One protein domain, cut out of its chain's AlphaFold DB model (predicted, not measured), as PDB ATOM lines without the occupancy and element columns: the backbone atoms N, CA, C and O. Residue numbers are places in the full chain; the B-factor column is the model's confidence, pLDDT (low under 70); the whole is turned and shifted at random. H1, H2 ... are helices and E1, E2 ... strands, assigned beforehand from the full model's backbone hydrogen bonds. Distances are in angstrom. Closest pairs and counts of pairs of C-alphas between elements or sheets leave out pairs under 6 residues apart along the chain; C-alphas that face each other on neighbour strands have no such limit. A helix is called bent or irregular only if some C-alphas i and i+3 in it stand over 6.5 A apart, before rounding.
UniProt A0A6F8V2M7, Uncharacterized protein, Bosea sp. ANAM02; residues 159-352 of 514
ATOM      1  N   GLY A 159     147.255 141.885 185.970       58.88
ATOM      2  CA  GLY A 159     146.525 140.686 185.554       58.88
ATOM      3  C   GLY A 159     145.020 140.927 185.439       58.88
ATOM      4  O   GLY A 159     144.333 140.239 184.686       58.88
ATOM      5  N   THR A 160     144.508 141.949 186.121       53.66
ATOM      6  CA  THR A 160     143.191 142.502 185.820       53.66
ATOM      7  C   THR A 160     143.325 143.412 184.603       53.66
ATOM      8  O   THR A 160     143.520 144.616 184.724       53.66
ATOM      9  N   LYS A 161     143.193 142.840 183.397       48.16
ATOM     10  CA  LYS A 161     142.678 143.625 182.270       48.16
ATOM     11  C   LYS A 161     141.305 144.113 182.707       48.16
ATOM     12  O   LYS A 161     140.330 143.368 182.679       48.16
ATOM     13  N   VAL A 162     141.255 145.331 183.218       52.47
ATOM     14  CA  VAL A 162     140.004 146.052 183.328       52.47
ATOM     15  C   VAL A 162     139.606 146.287 181.883       52.47
ATOM     16  O   VAL A 162     140.250 147.059 181.175       52.47
ATOM     17  N   ASP A 163     138.601 145.548 181.411       50.72
ATOM     18  CA  ASP A 163     137.813 146.036 180.287       50.72
ATOM     19  C   ASP A 163     137.509 147.498 180.609       50.72
ATOM     20  O   ASP A 163     137.117 147.792 181.741       50.72
ATOM     21  N   GLY A 164     137.728 148.420 179.671       53.78
ATOM     22  CA  GLY A 164     137.505 149.863 179.858       53.78
ATOM     23  C   GLY A 164     136.049 150.255 180.178       53.78
ATOM     24  O   GLY A 164     135.643 151.374 179.900       53.78
ATOM     25  N   SER A 165     135.257 149.321 180.704       63.72
ATOM     26  CA  SER A 165     133.871 149.387 181.131       63.72
ATOM     27  C   SER A 165     133.684 149.724 182.613       63.72
ATOM     28  O   SER A 165     132.560 150.042 182.991       63.72
ATOM     29  N   LYS A 166     134.725 149.657 183.462       82.50
ATOM     30  CA  LYS A 166     134.571 150.018 184.883       82.50
ATOM     31  C   LYS A 166     134.417 151.524 185.061       82.50
ATOM     32  O   LYS A 166     135.301 152.292 184.694       82.50
ATOM     33  N   SER A 167     133.321 151.908 185.691       91.06
ATOM     34  CA  SER A 167     132.991 153.259 186.134       91.06
ATOM     35  C   SER A 167     133.523 153.538 187.544       91.06
ATOM     36  O   SER A 167     133.934 152.624 188.261       91.06
ATOM     37  N   ALA A 168     133.463 154.798 187.989       92.00
ATOM     38  CA  ALA A 168     133.815 155.170 189.361       92.00
ATOM     39  C   ALA A 168     133.039 154.345 190.411       92.00
ATOM     40  O   ALA A 168     133.632 153.843 191.368       92.00
ATOM     41  N   GLY A 169     131.735 154.135 190.188       93.81
ATOM     42  CA  GLY A 169     130.848 153.388 191.091       93.81
ATOM     43  C   GLY A 169     131.216 151.910 191.264       93.81
ATOM     44  O   GLY A 169     130.842 151.294 192.259       93.81
ATOM     45  N   ASP A 170     132.012 151.341 190.353       93.50
ATOM     46  CA  ASP A 170     132.538 149.982 190.509       93.50
ATOM     47  C   ASP A 170     133.620 149.892 191.592       93.50
ATOM     48  O   ASP A 170     133.941 148.788 192.040       93.50
ATOM     49  N   TYR A 171     134.193 151.020 192.022       94.19
ATOM     50  CA  TYR A 171     135.245 151.080 193.039       94.19
ATOM     51  C   TYR A 171     134.725 151.465 194.420       94.19
ATOM     52  O   TYR A 171     135.255 150.970 195.413       94.19
ATOM     53  N   ALA A 172     133.694 152.297 194.519       95.62
ATOM     54  CA  ALA A 172     133.140 152.681 195.811       95.62
ATOM     55  C   ALA A 172     131.713 153.206 195.704       95.62
ATOM     56  O   ALA A 172     131.225 153.529 194.623       95.62
ATOM     57  N   THR A 173     131.077 153.346 196.860       93.88
ATOM     58  CA  THR A 173     129.763 153.969 197.003       93.88
ATOM     59  C   THR A 173     129.744 154.887 198.217       93.88
ATOM     60  O   THR A 173     130.306 154.541 199.256       93.88
ATOM     61  N   ALA A 174     129.071 156.033 198.111       92.94
ATOM     62  CA  ALA A 174     128.836 156.900 199.260       92.94
ATOM     63  C   ALA A 174     127.858 156.247 200.247       92.94
ATOM     64  O   ALA A 174     126.708 155.965 199.893       92.94
ATOM     65  N   ALA A 175     128.307 156.058 201.484       89.88
ATOM     66  CA  ALA A 175     127.547 155.454 202.572       89.88
ATOM     67  C   ALA A 175     127.498 156.404 203.781       89.88
ATOM     68  O   ALA A 175     128.475 157.126 204.015       89.88
ATOM     69  N   PRO A 176     126.383 156.431 204.533       86.94
ATOM     70  CA  PRO A 176     126.302 157.206 205.764       86.94
ATOM     71  C   PRO A 176     127.283 156.657 206.806       86.94
ATOM     72  O   PRO A 176     127.569 155.454 206.847       86.94
ATOM     73  N   THR A 177     127.800 157.531 207.661       80.69
ATOM     74  CA  THR A 177     128.558 157.100 208.836       80.69
ATOM     75  C   THR A 177     127.607 156.466 209.853       80.69
ATOM     76  O   THR A 177     126.410 156.724 209.861       80.69
ATOM     77  N   ARG A 178     128.121 155.598 210.730       69.38
ATOM     78  CA  ARG A 178     127.301 155.000 211.804       69.38
ATOM     79  C   ARG A 178     127.085 155.929 213.002       69.38
ATOM     80  O   ARG A 178     126.267 155.607 213.857       69.38
ATOM     81  N   SER A 179     127.884 156.987 213.120       65.19
ATOM     82  CA  SER A 179     127.863 157.918 214.253       65.19
ATOM     83  C   SER A 179     126.866 159.053 214.068       65.19
ATOM     84  O   SER A 179     126.362 159.559 215.066       65.19
ATOM     85  N   ASP A 180     126.591 159.428 212.820       64.38
ATOM     86  CA  ASP A 180     125.677 160.505 212.466       64.38
ATOM     87  C   ASP A 180     125.020 160.187 211.111       64.38
ATOM     88  O   ASP A 180     125.721 159.929 210.124       64.38
ATOM     89  N   ASP A 181     123.683 160.198 211.071       65.38
ATOM     90  CA  ASP A 181     122.887 159.946 209.861       65.38
ATOM     91  C   ASP A 181     123.079 161.053 208.801       65.38
ATOM     92  O   ASP A 181     122.644 160.899 207.653       65.38
ATOM     93  N   ASP A 182     123.768 162.147 209.161       80.75
ATOM     94  CA  ASP A 182     124.000 163.293 208.291       80.75
ATOM     95  C   ASP A 182     125.382 163.394 207.636       80.75
ATOM     96  O   ASP A 182     125.570 164.279 206.796       80.75
ATOM     97  N   GLU A 183     126.303 162.472 207.919       86.88
ATOM     98  CA  GLU A 183     127.667 162.470 207.372       86.88
ATOM     99  C   GLU A 183     127.933 161.267 206.457       86.88
ATOM    100  O   GLU A 183     127.495 160.150 206.729       86.88
ATOM    101  N   PHE A 184     128.701 161.467 205.383       89.62
ATOM    102  CA  PHE A 184     128.971 160.458 204.356       89.62
ATOM    103  C   PHE A 184     130.462 160.210 204.131       89.62
ATOM    104  O   PHE A 184     131.279 161.128 204.041       89.62
ATOM    105  N   GLN A 185     130.798 158.939 203.938       91.12
ATOM    106  CA  GLN A 185     132.124 158.453 203.559       91.12
ATOM    107  C   GLN A 185     132.034 157.597 202.290       91.12
ATOM    108  O   GLN A 185     130.949 157.143 201.916       91.12
ATOM    109  N   LEU A 186     133.166 157.336 201.635       92.81
ATOM    110  CA  LEU A 186     133.218 156.385 200.526       92.81
ATOM    111  C   LEU A 186     133.579 155.006 201.055       92.81
ATOM    112  O   LEU A 186     134.676 154.801 201.564       92.81
ATOM    113  N   GLU A 187     132.667 154.049 200.925       92.94
ATOM    114  CA  GLU A 187     132.952 152.648 201.214       92.94
ATOM    115  C   GLU A 187     133.443 151.951 199.956       92.94
ATOM    116  O   GLU A 187     132.811 152.018 198.897       92.94
ATOM    117  N   PHE A 188     134.580 151.271 200.072       93.62
ATOM    118  CA  PHE A 188     135.149 150.554 198.950       93.62
ATOM    119  C   PHE A 188     134.292 149.343 198.585       93.62
ATOM    120  O   PHE A 188     133.899 148.536 199.432       93.62
ATOM    121  N   THR A 189     134.083 149.141 197.287       92.69
ATOM    122  CA  THR A 189     133.724 147.814 196.787       92.69
ATOM    123  C   THR A 189     134.934 146.890 196.922       92.69
ATOM    124  O   THR A 189     136.062 147.311 197.184       92.69
ATOM    125  N   ARG A 190     134.747 145.600 196.637       89.38
ATOM    126  CA  ARG A 190     135.875 144.664 196.550       89.38
ATOM    127  C   ARG A 190     136.943 145.118 195.543       89.38
ATOM    128  O   ARG A 190     138.129 144.904 195.782       89.38
ATOM    129  N   ALA A 191     136.536 145.703 194.415       89.81
ATOM    130  CA  ALA A 191     137.477 146.188 193.410       89.81
ATOM    131  C   ALA A 191     138.209 147.448 193.895       89.81
ATOM    132  O   ALA A 191     139.420 147.537 193.710       89.81
ATOM    133  N   GLY A 192     137.504 148.377 194.551       92.38
ATOM    134  CA  GLY A 192     138.120 149.550 195.175       92.38
ATOM    135  C   GLY A 192     139.132 149.179 196.241       92.38
ATOM    136  O   GLY A 192     140.265 149.634 196.170       92.38
ATOM    137  N   GLY A 193     138.770 148.276 197.156       91.38
ATOM    138  CA  GLY A 193     139.650 147.841 198.241       91.38
ATOM    139  C   GLY A 193     140.917 147.152 197.728       91.38
ATOM    140  O   GLY A 193     141.994 147.348 198.283       91.38
ATOM    141  N   ALA A 194     140.823 146.395 196.629       91.81
ATOM    142  CA  ALA A 194     141.991 145.791 195.988       91.81
ATOM    143  C   ALA A 194     142.949 146.843 195.403       91.81
ATOM    144  O   ALA A 194     144.158 146.738 195.608       91.81
ATOM    145  N   VAL A 195     142.421 147.859 194.708       93.06
ATOM    146  CA  VAL A 195     143.233 148.965 194.172       93.06
ATOM    147  C   VAL A 195     143.812 149.810 195.304       93.06
ATOM    148  O   VAL A 195     144.997 150.116 195.284       93.06
ATOM    149  N   TRP A 196     143.014 150.121 196.323       93.00
ATOM    150  CA  TRP A 196     143.441 150.869 197.504       93.00
ATOM    151  C   TRP A 196     144.620 150.192 198.215       93.00
ATOM    152  O   TRP A 196     145.655 150.816 198.427       93.00
ATOM    153  N   LYS A 197     144.523 148.885 198.489       91.38
ATOM    154  CA  LYS A 197     145.628 148.111 199.078       91.38
ATOM    155  C   LYS A 197     146.866 148.060 198.181       91.38
ATOM    156  O   LYS A 197     147.981 148.019 198.690       91.38
ATOM    157  N   ALA A 198     146.689 148.037 196.858       92.44
ATOM    158  CA  ALA A 198     147.812 148.097 195.924       92.44
ATOM    159  C   ALA A 198     148.514 149.462 195.980       92.44
ATOM    160  O   ALA A 198     149.737 149.504 196.001       92.44
ATOM    161  N   LEU A 199     147.754 150.558 196.070       92.81
ATOM    162  CA  LEU A 199     148.302 151.906 196.244       92.81
ATOM    163  C   LEU A 199     149.039 152.056 197.581       92.81
ATOM    164  O   LEU A 199     150.123 152.628 197.593       92.81
ATOM    165  N   GLN A 200     148.501 151.506 198.675       89.81
ATOM    166  CA  GLN A 200     149.187 151.483 199.975       89.81
ATOM    167  C   GLN A 200     150.520 150.733 199.891       89.81
ATOM    168  O   GLN A 200     151.546 151.289 200.257       89.81
ATOM    169  N   ALA A 201     150.528 149.532 199.305       87.75
ATOM    170  CA  ALA A 201     151.763 148.767 199.133       87.75
ATOM    171  C   ALA A 201     152.811 149.513 198.287       87.75
ATOM    172  O   ALA A 201     153.992 149.479 198.612       87.75
ATOM    173  N   LEU A 202     152.389 150.219 197.229       88.06
ATOM    174  CA  LEU A 202     153.301 151.044 196.431       88.06
ATOM    175  C   LEU A 202     153.851 152.245 197.209       88.06
ATOM    176  O   LEU A 202     154.981 152.649 196.952       88.06
ATOM    177  N   ALA A 203     153.054 152.845 198.096       85.00
ATOM    178  CA  ALA A 203     153.494 153.955 198.935       85.00
ATOM    179  C   ALA A 203     154.513 153.491 199.989       85.00
ATOM    180  O   ALA A 203     155.529 154.156 200.169       85.00
ATOM    181  N   ASP A 204     154.285 152.325 200.603       80.88
ATOM    182  CA  ASP A 204     155.207 151.725 201.575       80.88
ATOM    183  C   ASP A 204     156.550 151.344 200.918       80.88
ATOM    184  O   ASP A 204     157.611 151.560 201.494       80.88
ATOM    185  N   GLU A 205     156.534 150.828 199.681       75.31
ATOM    186  CA  GLU A 205     157.760 150.552 198.910       75.31
ATOM    187  C   GLU A 205     158.514 151.834 198.504       75.31
ATOM    188  O   GLU A 205     159.730 151.800 198.314       75.31
ATOM    189  N   TYR A 206     157.807 152.960 198.352       73.38
ATOM    190  CA  TYR A 206     158.401 154.239 197.964       73.38
ATOM    191  C   TYR A 206     159.131 154.945 199.107       73.38
ATOM    192  O   TYR A 206     160.087 155.661 198.823       73.38
ATOM    193  N   GLU A 207     158.743 154.732 200.370       65.94
ATOM    194  CA  GLU A 207     159.402 155.373 201.522       65.94
ATOM    195  C   GLU A 207     160.933 155.161 201.506       65.94
ATOM    196  O   GLU A 207     161.681 156.061 201.886       65.94
ATOM    197  N   ASP A 208     161.390 154.039 200.932       59.16
ATOM    198  CA  ASP A 208     162.802 153.674 200.767       59.16
ATOM    199  C   ASP A 208     163.270 153.555 199.286       59.16
ATOM    200  O   ASP A 208     164.403 153.134 199.025       59.16
ATOM    201  N   GLY A 209     162.421 153.882 198.298       63.06
ATOM    202  CA  GLY A 209     162.603 153.519 196.879       63.06
ATOM    203  C   GLY A 209     162.854 154.680 195.888       63.06
ATOM    204  O   GLY A 209     162.667 155.850 196.221       63.06
ATOM    205  N   PRO A 210     163.269 154.402 194.629       72.88
ATOM    206  CA  PRO A 210     163.444 155.430 193.595       72.88
ATOM    207  C   PRO A 210     162.113 156.040 193.114       72.88
ATOM    208  O   PRO A 210     161.172 155.322 192.773       72.88
ATOM    209  N   VAL A 211     162.064 157.372 192.981       73.56
ATOM    210  CA  VAL A 211     160.880 158.135 192.515       73.56
ATOM    211  C   VAL A 211     160.384 157.686 191.138       73.56
ATOM    212  O   VAL A 211     159.177 157.556 190.925       73.56
ATOM    213  N   ASP A 212     161.299 157.425 190.202       79.75
ATOM    214  CA  ASP A 212     160.950 157.073 188.820       79.75
ATOM    215  C   ASP A 212     160.249 155.710 188.716       79.75
ATOM    216  O   ASP A 212     159.303 155.557 187.937       79.75
ATOM    217  N   ASP A 213     160.654 154.740 189.541       81.94
ATOM    218  CA  ASP A 213     160.030 153.416 189.583       81.94
ATOM    219  C   ASP A 213     158.609 153.508 190.149       81.94
ATOM    220  O   ASP A 213     157.665 152.956 189.572       81.94
ATOM    221  N   HIS A 214     158.428 154.270 191.232       84.44
ATOM    222  CA  HIS A 214     157.112 154.512 191.820       84.44
ATOM    223  C   HIS A 214     156.179 155.228 190.832       84.44
ATOM    224  O   HIS A 214     155.042 154.794 190.607       84.44
ATOM    225  N   LYS A 215     156.685 156.261 190.146       87.69
ATOM    226  CA  LYS A 215     155.961 156.952 189.073       87.69
ATOM    227  C   LYS A 215     155.522 155.983 187.974       87.69
ATOM    228  O   LYS A 215     154.349 155.987 187.603       87.69
ATOM    229  N   ALA A 216     156.418 155.128 187.479       89.88
ATOM    230  CA  ALA A 216     156.099 154.171 186.420       89.88
ATOM    231  C   ALA A 216     155.000 153.170 186.837       89.88
ATOM    232  O   ALA A 216     154.125 152.835 186.029       89.88
ATOM    233  N   GLN A 217     154.995 152.719 188.098       89.94
ATOM    234  CA  GLN A 217     153.926 151.858 188.622       89.94
ATOM    235  C   GLN A 217     152.586 152.596 188.713       89.94
ATOM    236  O   GLN A 217     151.554 152.046 188.319       89.94
ATOM    237  N   LEU A 218     152.573 153.853 189.160       92.56
ATOM    238  CA  LEU A 218     151.347 154.653 189.199       92.56
ATOM    239  C   LEU A 218     150.817 154.964 187.791       92.56
ATOM    240  O   LEU A 218     149.613 154.872 187.561       92.56
ATOM    241  N   GLU A 219     151.685 155.235 186.811       92.38
ATOM    242  CA  GLU A 219     151.288 155.387 185.403       92.38
ATOM    243  C   GLU A 219     150.680 154.101 184.828       92.38
ATOM    244  O   GLU A 219     149.719 154.142 184.051       92.38
ATOM    245  N   LYS A 220     151.217 152.938 185.212       91.31
ATOM    246  CA  LYS A 220     150.635 151.639 184.864       91.31
ATOM    247  C   LYS A 220     149.234 151.497 185.464       91.31
ATOM    248  O   LYS A 220     148.316 151.109 184.738       91.31
ATOM    249  N   LEU A 221     149.050 151.849 186.737       91.88
ATOM    250  CA  LEU A 221     147.735 151.813 187.382       91.88
ATOM    251  C   LEU A 221     146.756 152.814 186.764       91.88
ATOM    252  O   LEU A 221     145.597 152.462 186.583       91.88
ATOM    253  N   LEU A 222     147.199 154.008 186.364       92.50
ATOM    254  CA  LEU A 222     146.362 154.988 185.661       92.50
ATOM    255  C   LEU A 222     145.813 154.430 184.344       92.50
ATOM    256  O   LEU A 222     144.640 154.614 184.033       92.50
ATOM    257  N   LYS A 223     146.641 153.703 183.585       90.75
ATOM    258  CA  LYS A 223     146.209 153.041 182.341       90.75
ATOM    259  C   LYS A 223     145.223 151.901 182.601       90.75
ATOM    260  O   LYS A 223     144.364 151.641 181.766       90.75
ATOM    261  N   GLN A 224     145.361 151.209 183.730       88.81
ATOM    262  CA  GLN A 224     144.517 150.067 184.099       88.81
ATOM    263  C   GLN A 224     143.206 150.486 184.770       88.81
ATOM    264  O   GLN A 224     142.187 149.825 184.600       88.81
ATOM    265  N   HIS A 225     143.217 151.582 185.520       91.81
ATOM    266  CA  HIS A 225     142.109 152.046 186.349       91.81
ATOM    267  C   HIS A 225     141.851 153.556 186.157       91.81
ATOM    268  O   HIS A 225     141.856 154.300 187.139       91.81
ATOM    269  N   PRO A 226     141.587 154.030 184.922       93.06
ATOM    270  CA  PRO A 226     141.447 155.464 184.623       93.06
ATOM    271  C   PRO A 226     140.214 156.126 185.265       93.06
ATOM    272  O   PRO A 226     140.139 157.345 185.378       93.06
ATOM    273  N   GLU A 227     139.231 155.331 185.692       94.75
ATOM    274  CA  GLU A 227     138.021 155.812 186.373       94.75
ATOM    275  C   GLU A 227     138.095 155.632 187.901       94.75
ATOM    276  O   GLU A 227     137.088 155.758 188.594       94.75
ATOM    277  N   ASN A 228     139.275 155.321 188.451       94.69
ATOM    278  CA  ASN A 228     139.480 155.209 189.895       94.69
ATOM    279  C   ASN A 228     140.081 156.516 190.461       94.69
ATOM    280  O   ASN A 228     141.236 156.832 190.160       94.69
ATOM    281  N   PRO A 229     139.353 157.267 191.312       96.69
ATOM    282  CA  PRO A 229     139.830 158.558 191.812       96.69
ATOM    283  C   PRO A 229     141.076 158.454 192.702       96.69
ATOM    284  O   PRO A 229     141.904 159.365 192.688       96.69
ATOM    285  N   TRP A 230     141.256 157.351 193.436       96.50
ATOM    286  CA  TRP A 230     142.423 157.154 194.300       96.50
ATOM    287  C   TRP A 230     143.707 156.980 193.501       96.50
ATOM    288  O   TRP A 230     144.727 157.511 193.907       96.50
ATOM    289  N   VAL A 231     143.665 156.334 192.332       95.44
ATOM    290  CA  VAL A 231     144.860 156.191 191.481       95.44
ATOM    291  C   VAL A 231     145.339 157.555 190.980       95.44
ATOM    292  O   VAL A 231     146.528 157.857 191.049       95.44
ATOM    293  N   HIS A 232     144.414 158.413 190.535       96.88
ATOM    294  CA  HIS A 232     144.742 159.791 190.162       96.88
ATOM    295  C   HIS A 232     145.243 160.608 191.356       96.88
ATOM    296  O   HIS A 232     146.229 161.330 191.227       96.88
ATOM    297  N   SER A 233     144.588 160.481 192.512       95.56
ATOM    298  CA  SER A 233     144.982 161.181 193.737       95.56
ATOM    299  C   SER A 233     146.378 160.766 194.211       95.56
ATOM    300  O   SER A 233     147.201 161.630 194.489       95.56
ATOM    301  N   SER A 234     146.695 159.467 194.211       94.12
ATOM    302  CA  SER A 234     148.021 158.944 194.556       94.12
ATOM    303  C   SER A 234     149.092 159.368 193.553       94.12
ATOM    304  O   SER A 234     150.171 159.769 193.971       94.12
ATOM    305  N   TYR A 235     148.792 159.360 192.247       93.94
ATOM    306  CA  TYR A 235     149.703 159.889 191.223       93.94
ATOM    307  C   TYR A 235     150.032 161.365 191.448       93.94
ATOM    308  O   TYR A 235     151.195 161.759 191.403       93.94
ATOM    309  N   VAL A 236     149.017 162.178 191.747       93.38
ATOM    310  CA  VAL A 236     149.227 163.582 192.100       93.38
ATOM    311  C   VAL A 236     150.024 163.694 193.397       93.38
ATOM    312  O   VAL A 236     151.016 164.407 193.419       93.38
ATOM    313  N   GLY A 237     149.641 162.983 194.458       88.88
ATOM    314  CA  GLY A 237     150.306 163.035 195.762       88.88
ATOM    315  C   GLY A 237     151.793 162.686 195.696       88.88
ATOM    316  O   GLY A 237     152.602 163.398 196.283       88.88
ATOM    317  N   ALA A 238     152.156 161.663 194.920       86.38
ATOM    318  CA  ALA A 238     153.540 161.234 194.734       86.38
ATOM    319  C   ALA A 238     154.407 162.255 193.977       86.38
ATOM    320  O   ALA A 238     155.619 162.294 194.167       86.38
ATOM    321  N   LEU A 239     153.806 163.079 193.112       85.94
ATOM    322  CA  LEU A 239     154.532 163.989 192.217       85.94
ATOM    323  C   LEU A 239     154.323 165.474 192.538       85.94
ATOM    324  O   LEU A 239     154.942 166.331 191.908       85.94
ATOM    325  N   ALA A 240     153.446 165.803 193.487       84.06
ATOM    326  CA  ALA A 240     153.066 167.175 193.807       84.06
ATOM    327  C   ALA A 240     154.072 167.906 194.697       84.06
ATOM    328  O   ALA A 240     153.899 169.110 194.880       84.06
ATOM    329  N   GLU A 241     155.110 167.241 195.220       78.56
ATOM    330  CA  GLU A 241     156.126 167.857 196.089       78.56
ATOM    331  C   GLU A 241     156.618 169.228 195.574       78.56
ATOM    332  O   GLU A 241     156.589 170.177 196.364       78.56
ATOM    333  N   PRO A 242     156.921 169.427 194.269       72.69
ATOM    334  CA  PRO A 242     157.343 170.730 193.750       72.69
ATOM    335  C   PRO A 242     156.319 171.858 193.881       72.69
ATOM    336  O   PRO A 242     156.674 173.038 193.814       72.69
ATOM    337  N   CYS A 243     155.046 171.501 194.025       75.12
ATOM    338  CA  CYS A 243     153.920 172.420 194.087       75.12
ATOM    339  C   CYS A 243     153.528 172.808 195.521       75.12
ATOM    340  O   CYS A 243     152.856 173.834 195.684       75.12
ATOM    341  N   LEU A 244     153.911 172.010 196.528       73.88
ATOM    342  CA  LEU A 244     153.466 172.171 197.917       73.88
ATOM    343  C   LEU A 244     154.093 173.389 198.614       73.88
ATOM    344  O   LEU A 244     155.141 173.903 198.215       73.88
ATOM    345  N   GLN A 245     153.417 173.846 199.673       66.25
ATOM    346  CA  GLN A 245     153.890 174.921 200.543       66.25
ATOM    347  C   GLN A 245     155.212 174.548 201.202       66.25
ATOM    348  O   GLN A 245     155.367 173.439 201.708       66.25
ATOM    349  N   PHE A 246     156.141 175.493 201.262       66.00
ATOM    350  CA  PHE A 246     157.442 175.344 201.910       66.00
ATOM    351  C   PHE A 246     158.351 174.286 201.275       66.00
ATOM    352  O   PHE A 246     159.481 174.122 201.729       66.00
ATOM    353  N   SER A 247     157.946 173.639 200.177       62.91
ATOM    354  CA  SER A 247     158.845 172.789 199.387       62.91
ATOM    355  C   SER A 247     160.010 173.581 198.797       62.91
ATOM    356  O   SER A 247     161.064 173.029 198.502       62.91
ATOM    357  N   TRP A 248     159.854 174.901 198.648       58.81
ATOM    358  CA  TRP A 248     160.929 175.795 198.212       58.81
ATOM    359  C   TRP A 248     161.759 176.335 199.381       58.81
ATOM    360  O   TRP A 248     162.773 177.011 199.167       58.81
ATOM    361  N   ALA A 249     161.347 176.051 200.620       52.47
ATOM    362  CA  ALA A 249     162.072 176.419 201.821       52.47
ATOM    363  C   ALA A 249     163.239 175.449 202.041       52.47
ATOM    364  O   ALA A 249     163.204 174.563 202.887       52.47
ATOM    365  N   GLY A 250     164.272 175.599 201.209       49.47
ATOM    366  CA  GLY A 250     165.354 174.621 201.133       49.47
ATOM    367  C   GLY A 250     166.581 175.019 200.315       49.47
ATOM    368  O   GLY A 250     167.472 174.193 200.152       49.47
ATOM    369  N   ASN A 251     166.742 176.278 199.878       43.12
ATOM    370  CA  ASN A 251     168.049 176.742 199.362       43.12
ATOM    371  C   ASN A 251     169.166 176.742 200.437       43.12
ATOM    372  O   ASN A 251     170.299 177.128 200.157       43.12
ATOM    373  N   GLY A 252     168.872 176.297 201.662       39.69
ATOM    374  CA  GLY A 252     169.855 175.951 202.677       39.69
ATOM    375  C   GLY A 252     169.421 174.697 203.433       39.69
ATOM    376  O   GLY A 252     168.542 174.770 204.277       39.69
ATOM    377  N   ARG A 253     170.064 173.569 203.109       34.12
ATOM    378  CA  ARG A 253     170.236 172.367 203.946       34.12
ATOM    379  C   ARG A 253     169.011 171.960 204.782       34.12
ATOM    380  O   ARG A 253     168.961 172.222 205.980       34.12
ATOM    381  N   ARG A 254     168.081 171.220 204.175       37.41
ATOM    382  CA  ARG A 254     167.432 170.126 204.906       37.41
ATOM    383  C   ARG A 254     168.434 168.981 204.921       37.41
ATOM    384  O   ARG A 254     168.887 168.559 203.864       37.41
ATOM    385  N   ASP A 255     168.797 168.487 206.097       33.28
ATOM    386  CA  ASP A 255     169.872 167.495 206.238       33.28
ATOM    387  C   ASP A 255     169.587 166.148 205.536       33.28
ATOM    388  O   ASP A 255     170.500 165.342 205.415       33.28
ATOM    389  N   ASN A 256     168.383 165.942 204.977       30.97
ATOM    390  CA  ASN A 256     168.022 164.755 204.187       30.97
ATOM    391  C   ASN A 256     167.401 165.047 202.804       30.97
ATOM    392  O   ASN A 256     167.061 164.111 202.092       30.97
ATOM    393  N   TRP A 257     167.257 166.314 202.403       33.94
ATOM    394  CA  TRP A 257     166.699 166.687 201.096       33.94
ATOM    395  C   TRP A 257     167.591 167.788 200.526       33.94
ATOM    396  O   TRP A 257     167.742 168.843 201.143       33.94
ATOM    397  N   GLY A 258     168.271 167.499 199.413       31.97
ATOM    398  CA  GLY A 258     169.294 168.370 198.827       31.97
ATOM    399  C   GLY A 258     168.822 169.814 198.588       31.97
ATOM    400  O   GLY A 258     167.624 170.093 198.613       31.97
ATOM    401  N   PRO A 259     169.751 170.765 198.365       35.34
ATOM    402  CA  PRO A 259     169.380 172.142 198.053       35.34
ATOM    403  C   PRO A 259     168.420 172.167 196.859       35.34
ATOM    404  O   PRO A 259     168.696 171.525 195.844       35.34
ATOM    405  N   ALA A 260     167.306 172.895 196.984       43.56
ATOM    406  CA  ALA A 260     166.365 173.046 195.881       43.56
ATOM    407  C   ALA A 260     167.106 173.613 194.656       43.56
ATOM    408  O   ALA A 260     167.827 174.609 194.755       43.56
ATOM    409  N   ASP A 261     166.969 172.943 193.510       44.94
ATOM    410  CA  ASP A 261     167.558 173.378 192.245       44.94
ATOM    411  C   ASP A 261     167.150 174.847 191.979       44.94
ATOM    412  O   ASP A 261     165.966 175.182 192.087       44.94
ATOM    413  N   PRO A 262     168.076 175.758 191.627       48.34
ATOM    414  CA  PRO A 262     167.739 177.121 191.208       48.34
ATOM    415  C   PRO A 262     166.647 177.190 190.121       48.34
ATOM    416  O   PRO A 262     165.911 178.175 190.047       48.34
ATOM    417  N   ASN A 263     166.501 176.135 189.313       55.84
ATOM    418  CA  ASN A 263     165.484 175.990 188.271       55.84
ATOM    419  C   ASN A 263     164.130 175.480 188.787       55.84
ATOM    420  O   ASN A 263     163.149 175.496 188.047       55.84
ATOM    421  N   TYR A 264     164.028 175.059 190.046       58.16
ATOM    422  CA  TYR A 264     162.832 174.419 190.599       58.16
ATOM    423  C   TYR A 264     161.621 175.364 190.626       58.16
ATOM    424  O   TYR A 264     160.517 174.979 190.245       58.16
ATOM    425  N   LYS A 265     161.837 176.650 190.949       63.88
ATOM    426  CA  LYS A 265     160.802 177.702 190.857       63.88
ATOM    427  C   LYS A 265     160.316 177.925 189.420       63.88
ATOM    428  O   LYS A 265     159.142 178.210 189.208       63.88
ATOM    429  N   ALA A 266     161.207 177.796 188.436       67.19
ATOM    430  CA  ALA A 266     160.863 177.917 187.020       67.19
ATOM    431  C   ALA A 266     160.171 176.654 186.476       67.19
ATOM    432  O   ALA A 266     159.369 176.745 185.548       67.19
ATOM    433  N   ALA A 267     160.448 175.491 187.070       69.69
ATOM    434  CA  ALA A 267     159.870 174.210 186.684       69.69
ATOM    435  C   ALA A 267     158.489 173.947 187.314       69.69
ATOM    436  O   ALA A 267     157.671 173.262 186.700       69.69
ATOM    437  N   ALA A 268     158.188 174.508 188.493       75.75
ATOM    438  CA  ALA A 268     156.921 174.282 189.198       75.75
ATOM    439  C   ALA A 268     155.661 174.539 188.337       75.75
ATOM    440  O   ALA A 268     154.766 173.693 188.356       75.75
ATOM    441  N   PRO A 269     155.573 175.603 187.508       82.50
ATOM    442  CA  PRO A 269     154.440 175.782 186.597       82.50
ATOM    443  C   PRO A 269     154.315 174.691 185.526       82.50
ATOM    444  O   PRO A 269     153.204 174.387 185.097       82.50
ATOM    445  N   HIS A 270     155.430 174.113 185.070       83.62
ATOM    446  CA  HIS A 270     155.409 173.022 184.096       83.62
ATOM    447  C   HIS A 270     154.876 171.737 184.734       83.62
ATOM    448  O   HIS A 270     153.882 171.206 184.244       83.62
ATOM    449  N   PHE A 271     155.435 171.331 185.881       83.50
ATOM    450  CA  PHE A 271     154.929 170.193 186.656       83.50
ATOM    451  C   PHE A 271     153.450 170.359 187.006       83.50
ATOM    452  O   PHE A 271     152.656 169.432 186.859       83.50
ATOM    453  N   ALA A 272     153.053 171.564 187.413       89.50
ATOM    454  CA  ALA A 272     151.672 171.853 187.749       89.50
ATOM    455  C   ALA A 272     150.718 171.634 186.565       89.50
ATOM    456  O   ALA A 272     149.635 171.080 186.744       89.50
ATOM    457  N   ARG A 273     151.113 172.027 185.347       92.06
ATOM    458  CA  ARG A 273     150.308 171.803 184.134       92.06
ATOM    459  C   ARG A 273     150.183 170.326 183.781       92.06
ATOM    460  O   ARG A 273     149.118 169.930 183.318       92.06
ATOM    461  N   ASP A 274     151.215 169.529 184.038       91.25
ATOM    462  CA  ASP A 274     151.192 168.088 183.769       91.25
ATOM    463  C   ASP A 274     150.311 167.331 184.779       91.25
ATOM    464  O   ASP A 274     149.641 166.361 184.425       91.25
ATOM    465  N   LEU A 275     150.254 167.794 186.033       94.50
ATOM    466  CA  LEU A 275     149.435 167.183 187.085       94.50
ATOM    467  C   LEU A 275     147.971 167.640 187.067       94.50
ATOM    468  O   LEU A 275     147.090 166.894 187.502       94.50
ATOM    469  N   LEU A 276     147.684 168.842 186.561       95.88
ATOM    470  CA  LEU A 276     146.343 169.430 186.604       95.88
ATOM    471  C   LEU A 276     145.248 168.551 185.958       95.88
ATOM    472  O   LEU A 276     144.189 168.417 186.572       95.88
ATOM    473  N   PRO A 277     145.465 167.880 184.806       96.69
ATOM    474  CA  PRO A 277     144.483 166.949 184.252       96.69
ATOM    475  C   PRO A 277     144.115 165.814 185.217       96.69
ATOM    476  O   PRO A 277     142.948 165.429 185.303       96.69
ATOM    477  N   HIS A 278     145.085 165.302 185.983       97.19
ATOM    478  CA  HIS A 278     144.847 164.246 186.966       97.19
ATOM    479  C   HIS A 278     144.103 164.768 188.196       97.19
ATOM    480  O   HIS A 278     143.211 164.078 188.682       97.19
ATOM    481  N   VAL A 279     144.400 165.993 188.644       97.75
ATOM    482  CA  VAL A 279     143.632 166.683 189.696       97.75
ATOM    483  C   VAL A 279     142.172 166.826 189.278       97.75
ATOM    484  O   VAL A 279     141.278 166.388 190.000       97.75
ATOM    485  N   THR A 280     141.914 167.409 188.104       97.75
ATOM    486  CA  THR A 280     140.549 167.647 187.620       97.75
ATOM    487  C   THR A 280     139.783 166.337 187.455       97.75
ATOM    488  O   THR A 280     138.626 166.256 187.863       97.75
ATOM    489  N   LYS A 281     140.431 165.291 186.924       97.75
ATOM    490  CA  LYS A 281     139.823 163.961 186.793       97.75
ATOM    491  C   LYS A 281     139.512 163.338 188.158       97.75
ATOM    492  O   LYS A 281     138.395 162.871 188.344       97.75
ATOM    493  N   ALA A 282     140.443 163.369 189.116       97.94
ATOM    494  CA  ALA A 282     140.218 162.839 190.464       97.94
ATOM    495  C   ALA A 282     139.046 163.533 191.167       97.94
ATOM    496  O   ALA A 282     138.162 162.860 191.689       97.94
ATOM    497  N   VAL A 283     139.022 164.872 191.146       97.94
ATOM    498  CA  VAL A 283     137.948 165.672 191.752       97.94
ATOM    499  C   VAL A 283     136.603 165.320 191.125       97.94
ATOM    500  O   VAL A 283     135.674 164.997 191.857       97.94
ATOM    501  N   ALA A 284     136.510 165.284 189.792       97.69
ATOM    502  CA  ALA A 284     135.269 164.938 189.101       97.69
ATOM    503  C   ALA A 284     134.773 163.521 189.442       97.69
ATOM    504  O   ALA A 284     133.579 163.313 189.645       97.69
ATOM    505  N   LEU A 285     135.681 162.544 189.542       97.75
ATOM    506  CA  LEU A 285     135.341 161.171 189.921       97.75
ATOM    507  C   LEU A 285     134.873 161.071 191.380       97.75
ATOM    508  O   LEU A 285     133.915 160.355 191.664       97.75
ATOM    509  N   PHE A 286     135.509 161.790 192.307       97.50
ATOM    510  CA  PHE A 286     135.040 161.854 193.693       97.50
ATOM    511  C   PHE A 286     133.669 162.525 193.798       97.50
ATOM    512  O   PHE A 286     132.784 161.999 194.466       97.50
ATOM    513  N   GLU A 287     133.460 163.646 193.107       96.25
ATOM    514  CA  GLU A 287     132.161 164.323 193.054       96.25
ATOM    515  C   GLU A 287     131.076 163.420 192.458       96.25
ATOM    516  O   GLU A 287     129.963 163.390 192.971       96.25
ATOM    517  N   GLN A 288     131.403 162.614 191.442       96.50
ATOM    518  CA  GLN A 288     130.492 161.603 190.903       96.50
ATOM    519  C   GLN A 288     130.126 160.533 191.944       96.50
ATOM    520  O   GLN A 288     128.972 160.113 192.006       96.50
ATOM    521  N   LEU A 289     131.091 160.077 192.751       96.50
ATOM    522  CA  LEU A 289     130.863 159.068 193.789       96.50
ATOM    523  C   LEU A 289     130.016 159.592 194.951       96.50
ATOM    524  O   LEU A 289     129.146 158.873 195.448       96.50
ATOM    525  N   TYR A 290     130.278 160.823 195.392       94.56
ATOM    526  CA  TYR A 290     129.502 161.467 196.448       94.56
ATOM    527  C   TYR A 290     128.126 161.932 195.958       94.56
ATOM    528  O   TYR A 290     127.161 161.878 196.720       94.56
ATOM    529  N   GLY A 291     128.018 162.366 194.702       93.81
ATOM    530  CA  GLY A 291     126.793 162.911 194.132       93.81
ATOM    531  C   GLY A 291     126.294 164.126 194.914       93.81
ATOM    532  O   GLY A 291     127.033 165.072 195.183       93.81
ATOM    533  N   ASP A 292     125.032 164.077 195.322       91.81
ATOM    534  CA  ASP A 292     124.366 165.103 196.130       91.81
ATOM    535  C   ASP A 292     124.894 165.206 197.574       91.81
ATOM    536  O   ASP A 292     124.616 166.182 198.268       91.81
ATOM    537  N   LYS A 293     125.693 164.233 198.032       91.56
ATOM    538  CA  LYS A 293     126.227 164.166 199.406       91.56
ATOM    539  C   LYS A 293     127.582 164.848 199.582       91.56
ATOM    540  O   LYS A 293     128.129 164.827 200.680       91.56
ATOM    541  N   VAL A 294     128.143 165.446 198.531       89.12
ATOM    542  CA  VAL A 294     129.500 166.029 198.543       89.12
ATOM    543  C   VAL A 294     129.698 167.136 199.589       89.12
ATOM    544  O   VAL A 294     130.821 167.416 199.991       89.12
ATOM    545  N   ASP A 295     128.608 167.744 200.054       87.12
ATOM    546  CA  ASP A 295     128.608 168.798 201.071       87.12
ATOM    547  C   ASP A 295     128.420 168.280 202.509       87.12
ATOM    548  O   ASP A 295     128.408 169.072 203.448       87.12
ATOM    549  N   ARG A 296     128.263 166.965 202.682       88.00
ATOM    550  CA  ARG A 296     127.969 166.281 203.949       88.00
ATOM    551  C   ARG A 296     129.038 165.233 204.249       88.00
ATOM    552  O   ARG A 296     128.746 164.057 204.431       88.00
ATOM    553  N   LEU A 297     130.302 165.638 204.193       87.81
ATOM    554  CA  LEU A 297     131.434 164.719 204.303       87.81
ATOM    555  C   LEU A 297     131.737 164.368 205.757       87.81
ATOM    556  O   LEU A 297     131.749 165.231 206.627       87.81
ATOM    557  N   ALA A 298     132.056 163.100 205.979       84.00
ATOM    558  CA  ALA A 298     132.530 162.598 207.255       84.00
ATOM    559  C   ALA A 298     133.919 163.175 207.621       84.00
ATOM    560  O   ALA A 298     134.792 163.269 206.751       84.00
ATOM    561  N   PRO A 299     134.188 163.476 208.905       75.81
ATOM    562  CA  PRO A 299     135.509 163.858 209.392       75.81
ATOM    563  C   PRO A 299     136.621 162.845 209.061       75.81
ATOM    564  O   PRO A 299     136.425 161.625 209.036       75.81
ATOM    565  N   LYS A 300     137.855 163.345 208.917       66.56
ATOM    566  CA  LYS A 300     139.059 162.594 208.485       66.56
ATOM    567  C   LYS A 300     139.587 161.510 209.440       66.56
ATOM    568  O   LYS A 300     140.679 160.992 209.229       66.56
ATOM    569  N   LYS A 301     138.878 161.196 210.527       58.50
ATOM    570  CA  LYS A 301     139.356 160.280 211.587       58.50
ATOM    571  C   LYS A 301     138.342 159.218 211.998       58.50
ATOM    572  O   LYS A 301     138.526 158.565 213.024       58.50
ATOM    573  N   LEU A 302     137.271 159.042 211.232       62.41
ATOM    574  CA  LEU A 302     136.280 158.028 211.557       62.41
ATOM    575  C   LEU A 302     136.802 156.642 211.180       62.41
ATOM    576  O   LEU A 302     137.047 156.330 210.019       62.41
ATOM    577  N   MET A 303     136.964 155.798 212.198       56.00
ATOM    578  CA  MET A 303     137.113 154.367 211.995       56.00
ATOM    579  C   MET A 303     135.776 153.800 211.528       56.00
ATOM    580  O   MET A 303     134.794 153.835 212.270       56.00
ATOM    581  N   SER A 304     135.745 153.239 210.325       61.06
ATOM    582  CA  SER A 304     134.576 152.523 209.826       61.06
ATOM    583  C   SER A 304     134.836 151.026 209.724       61.06
ATOM    584  O   SER A 304     135.944 150.560 209.464       61.06
ATOM    585  N   TRP A 305     133.768 150.270 209.965       64.38
ATOM    586  CA  TRP A 305     133.735 148.809 209.956       64.38
ATOM    587  C   TRP A 305     133.416 148.251 208.563       64.38
ATOM    588  O   TRP A 305     132.941 147.120 208.443       64.38
ATOM    589  N   SER A 306     133.616 149.053 207.510       76.56
ATOM    590  CA  SER A 306     133.409 148.616 206.132       76.56
ATOM    591  C   SER A 306     134.240 147.369 205.838       76.56
ATOM    592  O   SER A 306     135.439 147.306 206.115       76.56
ATOM    593  N   LYS A 307     133.595 146.385 205.208       79.25
ATOM    594  CA  LYS A 307     134.187 145.084 204.881       79.25
ATOM    595  C   LYS A 307     135.464 145.194 204.045       79.25
ATOM    596  O   LYS A 307     136.329 144.340 204.171       79.25
ATOM    597  N   HIS A 308     135.550 146.202 203.179       83.12
ATOM    598  CA  HIS A 308     136.688 146.413 202.278       83.12
ATOM    599  C   HIS A 308     137.428 147.724 202.567       83.12
ATOM    600  O   HIS A 308     138.257 148.148 201.765       83.12
ATOM    601  N   GLY A 309     137.136 148.349 203.712       86.50
ATOM    602  CA  GLY A 309     137.633 149.666 204.086       86.50
ATOM    603  C   GLY A 309     136.789 150.812 203.529       86.50
ATOM    604  O   GLY A 309     135.815 150.625 202.790       86.50
ATOM    605  N   CYS A 310     137.168 152.020 203.910       89.44
ATOM    606  CA  CYS A 310     136.520 153.254 203.503       89.44
ATOM    607  C   CYS A 310     137.542 154.388 203.426       89.44
ATOM    608  O   CYS A 310     138.651 154.269 203.948       89.44
ATOM    609  N   ASP A 311     137.129 155.502 202.837       89.81
ATOM    610  CA  ASP A 311     137.913 156.723 202.759       89.81
ATOM    611  C   ASP A 311     137.038 157.962 203.002       89.81
ATOM    612  O   ASP A 311     135.945 158.104 202.446       89.81
ATOM    613  N   SER A 312     137.548 158.868 203.835       86.81
ATOM    614  CA  SER A 312     137.042 160.235 204.025       86.81
ATOM    615  C   SER A 312     138.147 161.288 203.855       86.81
ATOM    616  O   SER A 312     137.924 162.480 204.055       86.81
ATOM    617  N   PHE A 313     139.359 160.868 203.477       88.00
ATOM    618  CA  PHE A 313     140.549 161.712 203.476       88.00
ATOM    619  C   PHE A 313     140.917 162.221 202.080       88.00
ATOM    620  O   PHE A 313     141.247 163.401 201.932       88.00
ATOM    621  N   HIS A 314     140.868 161.367 201.050       91.62
ATOM    622  CA  HIS A 314     141.514 161.687 199.771       91.62
ATOM    623  C   HIS A 314     140.800 162.773 198.983       91.62
ATOM    624  O   HIS A 314     141.471 163.525 198.279       91.62
ATOM    625  N   TYR A 315     139.478 162.893 199.105       93.56
ATOM    626  CA  TYR A 315     138.746 163.959 198.429       93.56
ATOM    627  C   TYR A 315     139.123 165.357 198.968       93.56
ATOM    628  O   TYR A 315     139.590 166.186 198.183       93.56
ATOM    629  N   PRO A 316     139.066 165.629 200.289       91.19
ATOM    630  CA  PRO A 316     139.621 166.867 200.838       91.19
ATOM    631  C   PRO A 316     141.106 167.080 200.499       91.19
ATOM    632  O   PRO A 316     141.519 168.209 200.231       91.19
ATOM    633  N   ALA A 317     141.913 166.012 200.503       91.00
ATOM    634  CA  ALA A 317     143.340 166.087 200.189       91.00
ATOM    635  C   ALA A 317     143.594 166.537 198.745       91.00
ATOM    636  O   ALA A 317     144.379 167.455 198.517       91.00
ATOM    637  N   ILE A 318     142.907 165.938 197.767       95.00
ATOM    638  CA  ILE A 318     143.096 166.286 196.355       95.00
ATOM    639  C   ILE A 318     142.521 167.662 196.019       95.00
ATOM    640  O   ILE A 318     143.062 168.338 195.151       95.00
ATOM    641  N   LEU A 319     141.480 168.120 196.725       95.25
ATOM    642  CA  LEU A 319     141.006 169.502 196.621       95.25
ATOM    643  C   LEU A 319     142.078 170.488 197.102       95.25
ATOM    644  O   LEU A 319     142.378 171.455 196.403       95.25
ATOM    645  N   ALA A 320     142.690 170.222 198.261       92.19
ATOM    646  CA  ALA A 320     143.758 171.056 198.799       92.19
ATOM    647  C   ALA A 320     144.968 171.063 197.854       92.19
ATOM    648  O   ALA A 320     145.285 172.103 197.276       92.19
ATOM    649  N   THR A 321     145.593 169.902 197.624       92.31
ATOM    650  CA  THR A 321     146.761 169.722 196.738       92.31
ATOM    651  C   THR A 321     146.486 170.214 195.318       92.31
ATOM    652  O   THR A 321     147.321 170.881 194.709       92.31
ATOM    653  N   GLY A 322     145.287 169.959 194.798       94.88
ATOM    654  CA  GLY A 322     144.835 170.459 193.507       94.88
ATOM    655  C   GLY A 322     144.755 171.980 193.441       94.88
ATOM    656  O   GLY A 322     145.113 172.563 192.423       94.88
ATOM    657  N   GLY A 323     144.357 172.629 194.535       93.94
ATOM    658  CA  GLY A 323     144.414 174.078 194.696       93.94
ATOM    659  C   GLY A 323     145.834 174.637 194.582       93.94
ATOM    660  O   GLY A 323     146.055 175.594 193.836       93.94
ATOM    661  N   TRP A 324     146.809 174.000 195.244       90.38
ATOM    662  CA  TRP A 324     148.236 174.340 195.121       90.38
ATOM    663  C   TRP A 324     148.723 174.201 193.675       90.38
ATOM    664  O   TRP A 324     149.345 175.110 193.124       90.38
ATOM    665  N   ILE A 325     148.405 173.077 193.034       92.12
ATOM    666  CA  ILE A 325     148.774 172.793 191.643       92.12
ATOM    667  C   ILE A 325     148.145 173.819 190.695       92.12
ATOM    668  O   ILE A 325     148.849 174.425 189.891       92.12
ATOM    669  N   ALA A 326     146.847 174.090 190.817       94.19
ATOM    670  CA  ALA A 326     146.159 175.071 189.985       94.19
ATOM    671  C   ALA A 326     146.761 176.478 190.139       94.19
ATOM    672  O   ALA A 326     146.967 177.163 189.136       94.19
ATOM    673  N   ALA A 327     147.117 176.888 191.363       90.69
ATOM    674  CA  ALA A 327     147.787 178.162 191.613       90.69
ATOM    675  C   ALA A 327     149.159 178.231 190.916       90.69
ATOM    676  O   ALA A 327     149.441 179.197 190.210       90.69
ATOM    677  N   ASN A 328     149.986 177.184 191.030       87.38
ATOM    678  CA  ASN A 328     151.283 177.118 190.341       87.38
ATOM    679  C   ASN A 328     151.148 177.091 188.808       87.38
ATOM    680  O   ASN A 328     152.014 177.605 188.102       87.38
ATOM    681  N   ALA A 329     150.055 176.535 188.280       90.06
ATOM    682  CA  ALA A 329     149.744 176.557 186.851       90.06
ATOM    683  C   ALA A 329     149.223 177.924 186.351       90.06
ATOM    684  O   ALA A 329     149.018 178.083 185.143       90.06
ATOM    685  N   GLY A 330     148.998 178.897 187.246       88.44
ATOM    686  CA  GLY A 330     148.392 180.200 186.941       88.44
ATOM    687  C   GLY A 330     146.869 180.156 186.760       88.44
ATOM    688  O   GLY A 330     146.274 181.105 186.257       88.44
ATOM    689  N   GLN A 331     146.218 179.056 187.149       92.94
ATOM    690  CA  GLN A 331     144.771 178.849 187.043       92.94
ATOM    691  C   GLN A 331     144.068 179.345 188.315       92.94
ATOM    692  O   GLN A 331     143.500 178.564 189.080       92.94
ATOM    693  N   TRP A 332     144.122 180.658 188.560       91.44
ATOM    694  CA  TRP A 332     143.698 181.274 189.824       91.44
ATOM    695  C   TRP A 332     142.233 180.997 190.203       91.44
ATOM    696  O   TRP A 332     141.955 180.655 191.350       91.44
ATOM    697  N   SER A 333     141.295 181.071 189.253       92.56
ATOM    698  CA  SER A 333     139.870 180.790 189.511       92.56
ATOM    699  C   SER A 333     139.615 179.327 189.881       92.56
ATOM    700  O   SER A 333     138.802 179.029 190.759       92.56
ATOM    701  N   LEU A 334     140.335 178.398 189.244       95.31
ATOM    702  CA  LEU A 334     140.264 176.980 189.589       95.31
ATOM    703  C   LEU A 334     140.875 176.734 190.973       95.31
ATOM    704  O   LEU A 334     140.259 176.055 191.789       95.31
ATOM    705  N   ALA A 335     142.031 177.337 191.265       95.12
ATOM    706  CA  ALA A 335     142.667 177.257 192.577       95.12
ATOM    707  C   ALA A 335     141.730 177.749 193.690       95.12
ATOM    708  O   ALA A 335     141.525 177.046 194.677       95.12
ATOM    709  N   GLN A 336     141.094 178.909 193.495       95.19
ATOM    710  CA  GLN A 336     140.120 179.479 194.428       95.19
ATOM    711  C   GLN A 336     138.947 178.521 194.675       95.19
ATOM    712  O   GLN A 336     138.566 178.287 195.825       95.19
ATOM    713  N   THR A 337     138.402 177.934 193.604       95.12
ATOM    714  CA  THR A 337     137.293 176.969 193.672       95.12
ATOM    715  C   THR A 337     137.686 175.729 194.476       95.12
ATOM    716  O   THR A 337     136.970 175.335 195.397       95.12
ATOM    717  N   LEU A 338     138.831 175.120 194.152       95.81
ATOM    718  CA  LEU A 338     139.308 173.895 194.797       95.81
ATOM    719  C   LEU A 338     139.628 174.115 196.279       95.81
ATOM    720  O   LEU A 338     139.184 173.333 197.114       95.81
ATOM    721  N   LEU A 339     140.321 175.202 196.623       93.75
ATOM    722  CA  LEU A 339     140.681 175.515 198.011       93.75
ATOM    723  C   LEU A 339     139.463 175.878 198.864       93.75
ATOM    724  O   LEU A 339     139.397 175.499 200.030       93.75
ATOM    725  N   THR A 340     138.473 176.561 198.283       92.75
ATOM    726  CA  THR A 340     137.207 176.857 198.969       92.75
ATOM    727  C   THR A 340     136.446 175.567 199.278       92.75
ATOM    728  O   THR A 340     135.970 175.384 200.399       92.75
ATOM    729  N   LYS A 341     136.378 174.634 198.316       93.12
ATOM    730  CA  LYS A 341     135.818 173.293 198.543       93.12
ATOM    731  C   LYS A 341     136.615 172.524 199.599       93.12
ATOM    732  O   LYS A 341     136.008 171.919 200.475       93.12
ATOM    733  N   ALA A 342     137.947 172.583 199.557       91.88
ATOM    734  CA  ALA A 342     138.812 171.923 200.537       91.88
ATOM    735  C   ALA A 342     138.553 172.431 201.963       91.88
ATOM    736  O   ALA A 342     138.424 171.628 202.880       91.88
ATOM    737  N   LEU A 343     138.437 173.751 202.140       88.81
ATOM    738  CA  LEU A 343     138.171 174.374 203.437       88.81
ATOM    739  C   LEU A 343     136.771 174.033 203.966       88.81
ATOM    740  O   LEU A 343     136.605 173.823 205.162       88.81
ATOM    741  N   LYS A 344     135.769 173.939 203.080       88.44
ATOM    742  CA  LYS A 344     134.424 173.471 203.446       88.44
ATOM    743  C   LYS A 344     134.434 171.998 203.871       88.44
ATOM    744  O   LYS A 344     133.744 171.637 204.815       88.44
ATOM    745  N   ALA A 345     135.211 171.171 203.173       86.75
ATOM    746  CA  ALA A 345     135.327 169.739 203.427       86.75
ATOM    747  C   ALA A 345     136.137 169.397 204.694       86.75
ATOM    748  O   ALA A 345     135.944 168.328 205.264       86.75
ATOM    749  N   ASP A 346     137.052 170.272 205.124       83.06
ATOM    750  CA  ASP A 346     137.859 170.103 206.341       83.06
ATOM    751  C   ASP A 346     138.084 171.451 207.058       83.06
ATOM    752  O   ASP A 346     139.167 172.040 206.948       83.06
ATOM    753  N   PRO A 347     137.069 171.977 207.774       76.31
ATOM    754  CA  PRO A 347     137.174 173.260 208.467       76.31
ATOM    755  C   PRO A 347     138.259 173.241 209.558       76.31
ATOM    756  O   PRO A 347     138.209 172.434 210.485       76.31
ATOM    757  N   GLY A 348     139.240 174.147 209.474       67.69
ATOM    758  CA  GLY A 348     140.391 174.193 210.396       67.69
ATOM    759  C   GLY A 348     141.439 173.100 210.145       67.69
ATOM    760  O   GLY A 348     142.186 172.735 211.063       67.69
ATOM    761  N   GLY A 349     141.420 172.570 208.921       65.38
ATOM    762  CA  GLY A 349     142.042 171.341 208.466       65.38
ATOM    763  C   GLY A 349     143.566 171.257 208.453       65.38
ATOM    764  O   GLY A 349     144.301 172.191 208.751       65.38
ATOM    765  N   THR A 350     144.060 170.078 208.074       64.19
ATOM    766  CA  THR A 350     145.484 169.681 208.191       64.19
ATOM    767  C   THR A 350     146.388 170.207 207.061       64.19
ATOM    768  O   THR A 350     147.585 169.937 207.067       64.19
ATOM    769  N   TYR A 351     145.837 170.926 206.076       66.50
ATOM    770  CA  TYR A 351     146.542 171.276 204.829       66.50
ATOM    771  C   TYR A 351     146.801 172.773 204.625       66.50
ATOM    772  O   TYR A 351     147.144 173.169 203.512       66.50
ATOM    773  N   PHE A 352     146.623 173.599 205.664       73.75
ATOM    774  CA  PHE A 352     146.885 175.049 205.611       73.75
ATOM    775  C   PHE A 352     146.175 175.753 204.434       73.75
ATOM    776  O   PHE A 352     146.724 176.644 203.783       73.75
TER     777      PHE A 352
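This is residues 159 to 352 of the 514 residues of an uncharacterized protein of Bosea sp. ANAM02 (UniProt A0A6F8V2M7). Four helices pack on a core helix, H3, with H1 and H2 on one side and H4 and H5 on the other, while a sixth helix, H6, packs on H5 and stays apart from H3; a small strand hairpin, E1 and E2, packs on the last residues of H4. The printed part has 194 residues, in order E1 E2 H1 H2 H3 H4 H5 H6, the two strands antiparallel. It is mostly helix and compact, with a radius of gyration of the C-alphas of 17.1 A and spans of 50 by 40 by 29 A.

After residues 159 to 171, E1 is residues 172 to 176, from C-alpha 172 at (133.140, 152.681, 195.811), and E2 184 to 188. H1 is 190 to 206, 24.5 A; H2 211 to 224, 20.1 A; H3 229 to 239; H4 264 to 293, 39.0 A; H5 314 to 328, 20.6 A; H6 332 to 345, ending at (135.327, 169.739, 203.427). H4 is irregular, C-alphas 289 and 292 being 9.2 A apart, with a kink of 43 degrees near residue 287.

H1, H2 and H3 form an up and down bundle, each running against the one before. H3, the hub, touches H2, closest C-alphas Leu 218 and Tyr 235, 5.8 A, and H4, Pro 229 and Ala 282, 4.5 A. H5 touches H6 at a shallow tilt of 24 degrees, opposite ways, closest C-alphas Gly 323 and Ala 335, 4.2 A. In the hairpin E1 and E2, N 173 and O 187 are 3.0 A apart, within hydrogen-bond range. Every O i to N i+4 pair is within range in H1, H2, H3, H5 and H6, and 20 of 26 in H4.

The C-alphas of Asp 181 and Pro 262, the two farthest apart, are 51.5 A apart. The printed part has no cut. The links H3 to H4 and H4 to H5 are long. Mean pLDDT of the printed part is 81.4, with residues 245 to 267 among those under 70.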